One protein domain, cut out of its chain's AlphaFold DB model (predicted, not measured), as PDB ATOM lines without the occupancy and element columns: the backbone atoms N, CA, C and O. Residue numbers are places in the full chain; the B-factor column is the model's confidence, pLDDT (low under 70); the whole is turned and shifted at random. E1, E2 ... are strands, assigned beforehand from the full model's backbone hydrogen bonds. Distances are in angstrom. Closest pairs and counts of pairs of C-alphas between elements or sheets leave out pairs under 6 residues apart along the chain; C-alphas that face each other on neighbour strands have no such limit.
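What this domain is: This is residues 28 to 68 of the 258 residues of an uncharacterized protein of Ornatilinea apprima (UniProt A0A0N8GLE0). With little regular structure, the printed part is a long, narrow rod of loops, tied near its middle by a small hairpin of two short strands, E1 and E2. Residues 28 to 45 wind irregularly at one end, residues 49 to 60 loop out at the other, and residues 64 to 68 return toward the first end. The 41 printed residues hold no named helix; the class is all strand, with 6 residues in the antiparallel sheet E1 - E2. The whole is loose, with a radius of gyration of the C-alphas of 11.7 A and spans of 39 by 16 by 14 A.

How they stand to each other: E1, residues 46 to 48, and E2, residues 61 to 63, form an antiparallel hairpin, their directions at 134 degrees. C-alphas 46 and 63 face each other at 4.4 A. N 47 and O 62 are within hydrogen-bond range at 2.8 A, as are N 62 and O 47 at 2.8 A.

Where its parts are: E1 begins at C-alpha 46 (84.121, 27.443, 151.002) and measures 7.1 A. E2 measures 6.8 A and ends at C-alpha 63 (81.138, 26.204, 154.019).

The domain as a whole: The C-alphas farthest apart, of Lys 28 and Ser 54, are 40.0 A apart. The printed part has no cut. The 12-residue link E1 to E2 is long. Residues 28 to 29 have pLDDT under 70.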
ATOM      1  N   LYS A  28      84.587  24.690 130.506       57.91
ATOM      2  CA  LYS A  28      84.407  23.548 131.400       57.91
ATOM      3  C   LYS A  28      83.165  23.821 132.250       57.91
ATOM      4  O   LYS A  28      83.050  24.936 132.767       57.91
ATOM      5  N   PRO A  29      82.247  22.849 132.391       69.38
ATOM      6  CA  PRO A  29      81.079  23.038 133.228       69.38
ATOM      7  C   PRO A  29      81.550  23.419 134.625       69.38
ATOM      8  O   PRO A  29      82.493  22.834 135.162       69.38
ATOM      9  N   TYR A  30      80.933  24.455 135.173       73.94
ATOM     10  CA  TYR A  30      81.246  24.935 136.501       73.94
ATOM     11  C   TYR A  30      80.988  23.822 137.530       73.94
ATOM     12  O   TYR A  30      79.900  23.254 137.579       73.94
ATOM     13  N   THR A  31      82.006  23.493 138.327       72.25
ATOM     14  CA  THR A  31      81.970  22.396 139.313       72.25
ATOM     15  C   THR A  31      81.914  22.883 140.760       72.25
ATOM     16  O   THR A  31      81.998  22.073 141.686       72.25
ATOM     17  N   GLY A  32      81.806  24.198 140.970       77.00
ATOM     18  CA  GLY A  32      81.654  24.766 142.304       77.00
ATOM     19  C   GLY A  32      80.324  24.349 142.929       77.00
ATOM     20  O   GLY A  32      79.322  24.162 142.244       77.00
ATOM     21  N   ILE A  33      80.314  24.195 144.252       83.00
ATOM     22  CA  ILE A  33      79.109  23.825 145.018       83.00
ATOM     23  C   ILE A  33      78.301  25.056 145.471       83.00
ATOM     24  O   ILE A  33      77.355  24.942 146.242       83.00
ATOM     25  N   CYS A  34      78.699  26.251 145.034       83.69
ATOM     26  CA  CYS A  34      78.038  27.524 145.318       83.69
ATOM     27  C   CYS A  34      77.570  28.183 144.015       83.69
ATOM     28  O   CYS A  34      77.811  27.654 142.933       83.69
ATOM     29  N   LYS A  35      76.937  29.354 144.083       85.12
ATOM     30  CA  LYS A  35      76.626  30.150 142.883       85.12
ATOM     31  C   LYS A  35      77.927  30.633 142.211       85.12
ATOM     32  O   LYS A  35      78.785  31.124 142.947       85.12
ATOM     33  N   PRO A  36      78.099  30.505 140.876       85.31
ATOM     34  CA  PRO A  36      79.350  30.839 140.175       85.31
ATOM     35  C   PRO A  36      79.904  32.237 140.460       85.31
ATOM     36  O   PRO A  36      81.113  32.435 140.512       85.31
ATOM     37  N   ASP A  37      79.011  33.188 140.685       88.88
ATOM     38  CA  ASP A  37      79.244  34.607 140.934       88.88
ATOM     39  C   ASP A  37      79.118  34.982 142.421       88.88
ATOM     40  O   ASP A  37      78.941  36.146 142.764       88.88
ATOM     41  N   CYS A  38      79.204  34.008 143.333       88.25
ATOM     42  CA  CYS A  38      79.061  34.272 144.760       88.25
ATOM     43  C   CYS A  38      80.131  35.254 145.263       88.25
ATOM     44  O   CYS A  38      81.307  34.903 145.349       88.25
ATOM     45  N   GLU A  39      79.698  36.433 145.705       91.81
ATOM     46  CA  GLU A  39      80.552  37.525 146.205       91.81
ATOM     47  C   GLU A  39      81.426  37.130 147.405       91.81
ATOM     48  O   GLU A  39      82.450  37.750 147.675       91.81
ATOM     49  N   ILE A  40      81.037  36.075 148.123       89.00
ATOM     50  CA  ILE A  40      81.727  35.609 149.326       89.00
ATOM     51  C   ILE A  40      82.861  34.626 148.996       89.00
ATOM     52  O   ILE A  40      83.908  34.651 149.637       89.00
ATOM     53  N   CYS A  41      82.655  33.712 148.042       89.06
ATOM     54  CA  CYS A  41      83.584  32.598 147.799       89.06
ATOM     55  C   CYS A  41      84.006  32.415 146.336       89.06
ATOM     56  O   CYS A  41      84.701  31.445 146.031       89.06
ATOM     57  N   GLY A  42      83.553  33.278 145.423       86.50
ATOM     58  CA  GLY A  42      83.825  33.171 143.985       86.50
ATOM     59  C   GLY A  42      83.340  31.855 143.371       86.50
ATOM     60  O   GLY A  42      83.994  31.298 142.496       86.50
ATOM     61  N   GLY A  43      82.263  31.288 143.919       85.75
ATOM     62  CA  GLY A  43      81.693  30.012 143.483       85.75
ATOM     63  C   GLY A  43      82.309  28.741 144.085       85.75
ATOM     64  O   GLY A  43      81.717  27.664 144.052       85.75
ATOM     65  N   ILE A  44      83.447  28.830 144.768       86.38
ATOM     66  CA  ILE A  44      84.109  27.636 145.325       86.38
ATOM     67  C   ILE A  44      83.225  26.933 146.373       86.38
ATOM     68  O   ILE A  44      83.204  25.706 146.467       86.38
ATOM     69  N   GLY A  45      82.467  27.716 147.146       87.12
ATOM     70  CA  GLY A  45      81.559  27.228 148.186       87.12
ATOM     71  C   GLY A  45      82.193  26.988 149.543       87.12
ATOM     72  O   GLY A  45      81.517  26.503 150.446       87.12
ATOM     73  N   TYR A  46      83.443  27.407 149.716       87.88
ATOM     74  CA  TYR A  46      84.121  27.443 151.002       87.88
ATOM     75  C   TYR A  46      84.764  28.806 151.225       87.88
ATOM     76  O   TYR A  46      85.160  29.476 150.274       87.88
ATOM     77  N   VAL A  47      84.888  29.192 152.488       89.12
ATOM     78  CA  VAL A  47      85.593  30.390 152.939       89.12
ATOM     79  C   VAL A  47      86.518  30.054 154.096       89.12
ATOM     80  O   VAL A  47      86.276  29.118 154.857       89.12
ATOM     81  N   ARG A  48      87.585  30.835 154.247       85.00
ATOM     82  CA  ARG A  48      88.352  30.883 155.491       85.00
ATOM     83  C   ARG A  48      87.859  32.077 156.288       85.00
ATOM     84  O   ARG A  48      87.860  33.188 155.769       85.00
ATOM     85  N   GLN A  49      87.419  31.835 157.515       79.75
ATOM     86  CA  GLN A  49      87.101  32.916 158.436       79.75
ATOM     87  C   GLN A  49      88.380  33.393 159.122       79.75
ATOM     88  O   GLN A  49      89.233  32.577 159.482       79.75
ATOM     89  N   ASP A  50      88.493  34.706 159.297       83.19
ATOM     90  CA  ASP A  50      89.550  35.314 160.097       83.19
ATOM     91  C   ASP A  50      89.147  35.238 161.576       83.19
ATOM     92  O   ASP A  50      88.474  36.117 162.115       83.19
ATOM     93  N   LEU A  51      89.437  34.090 162.188       86.44
ATOM     94  CA  LEU A  51      89.131  33.798 163.589       86.44
ATOM     95  C   LEU A  51      90.389  33.974 164.455       86.44
ATOM     96  O   LEU A  51      91.505  33.859 163.951       86.44
ATOM     97  N   PRO A  52      90.260  34.213 165.768       86.94
ATOM     98  CA  PRO A  52      91.406  34.176 166.672       86.94
ATOM     99  C   PRO A  52      92.094  32.804 166.655       86.94
ATOM    100  O   PRO A  52      91.434  31.778 166.520       86.94
ATOM    101  N   VAL A  53      93.409  32.759 166.891       88.88
ATOM    102  CA  VAL A  53      94.191  31.501 166.924       88.88
ATOM    103  C   VAL A  53      93.684  30.514 167.989       88.88
ATOM    104  O   VAL A  53      93.870  29.307 167.861       88.88
ATOM    105  N   SER A  54      93.020  31.012 169.035       89.06
ATOM    106  CA  SER A  54      92.388  30.195 170.075       89.06
ATOM    107  C   SER A  54      91.062  29.552 169.648       89.06
ATOM    108  O   SER A  54      90.526  28.738 170.398       89.06
ATOM    109  N   ASP A  55      90.504  29.922 168.493       86.81
ATOM    110  CA  ASP A  55      89.245  29.374 167.995       86.81
ATOM    111  C   ASP A  55      89.471  28.000 167.326       86.81
ATOM    112  O   ASP A  55      90.327  27.875 166.443       86.81
ATOM    113  N   PRO A  56      88.696  26.951 167.673       82.75
ATOM    114  CA  PRO A  56      88.801  25.630 167.043       82.75
ATOM    115  C   PRO A  56      88.605  25.625 165.517       82.75
ATOM    116  O   PRO A  56      88.972  24.647 164.853       82.75
ATOM    117  N   GLY A  57      87.973  26.662 164.970       79.38
ATOM    118  CA  GLY A  57      87.741  26.898 163.552       79.38
ATOM    119  C   GLY A  57      88.884  27.611 162.827       79.38
ATOM    120  O   GLY A  57      88.847  27.670 161.596       79.38
ATOM    121  N   PHE A  58      89.902  28.121 163.532       85.00
ATOM    122  CA  PHE A  58      91.009  28.852 162.914       85.00
ATOM    123  C   PHE A  58      91.741  28.008 161.861       85.00
ATOM    124  O   PHE A  58      92.068  26.838 162.075       85.00
ATOM    125  N   GLY A  59      91.978  28.599 160.687       81.12
ATOM    126  CA  GLY A  59      92.665  27.950 159.566       81.12
ATOM    127  C   GLY A  59      91.864  26.862 158.835       81.12
ATOM    128  O   GLY A  59      92.328  26.364 157.804       81.12
ATOM    129  N   LYS A  60      90.660  26.505 159.306       84.38
ATOM    130  CA  LYS A  60      89.794  25.514 158.653       84.38
ATOM    131  C   LYS A  60      88.946  26.166 157.562       84.38
ATOM    132  O   LYS A  60      88.442  27.275 157.715       84.38
ATOM    133  N   ALA A  61      88.776  25.455 156.448       85.50
ATOM    134  CA  ALA A  61      87.809  25.838 155.428       85.50
ATOM    135  C   ALA A  61      86.394  25.575 155.958       85.50
ATOM    136  O   ALA A  61      86.076  24.453 156.352       85.50
ATOM    137  N   GLN A  62      85.559  26.605 155.966       85.50
ATOM    138  CA  GLN A  62      84.153  26.521 156.336       85.50
ATOM    139  C   GLN A  62      83.279  26.639 155.094       85.50
ATOM    140  O   GLN A  62      83.683  27.253 154.108       85.50
ATOM    141  N   LEU A  63      82.081  26.058 155.124       85.44
ATOM    142  CA  LEU A  63      81.138  26.204 154.019       85.44
ATOM    143  C   LEU A  63      80.744  27.673 153.847       85.44
ATOM    144  O   LEU A  63      80.487  28.391 154.813       85.44
ATOM    145  N   CYS A  64      80.682  28.111 152.593       86.56
ATOM    146  CA  CYS A  64      80.148  29.416 152.251       86.56
ATOM    147  C   CYS A  64      78.678  29.494 152.704       86.56
ATOM    148  O   CYS A  64      77.924  28.548 152.473       86.56
ATOM    149  N   PRO A  65      78.224  30.621 153.278       85.00
ATOM    150  CA  PRO A  65      76.814  30.808 153.618       85.00
ATOM    151  C   PRO A  65      75.852  30.636 152.431       85.00
ATOM    152  O   PRO A  65      74.708  30.251 152.639       85.00
ATOM    153  N   ASN A  66      76.331  30.874 151.205       86.50
ATOM    154  CA  ASN A  66      75.555  30.785 149.963       86.50
ATOM    155  C   ASN A  66      75.682  29.427 149.253       86.50
ATOM    156  O   ASN A  66      75.285  29.309 148.092       86.50
ATOM    157  N   VAL A  67      76.300  28.429 149.895       86.62
ATOM    158  CA  VAL A  67      76.496  27.114 149.280       86.62
ATOM    159  C   VAL A  67      75.143  26.463 148.991       86.62
ATOM    160  O   VAL A  67      74.228  26.519 149.815       86.62
ATOM    161  N   ASP A  68      75.020  25.807 147.840       84.38
ATOM    162  CA  ASP A  68      73.890  24.918 147.602       84.38
ATOM    163  C   ASP A  68      74.175  23.604 148.331       84.38
ATOM    164  O   ASP A  68      74.917  22.742 147.852       84.38
TER     165      ASP A  68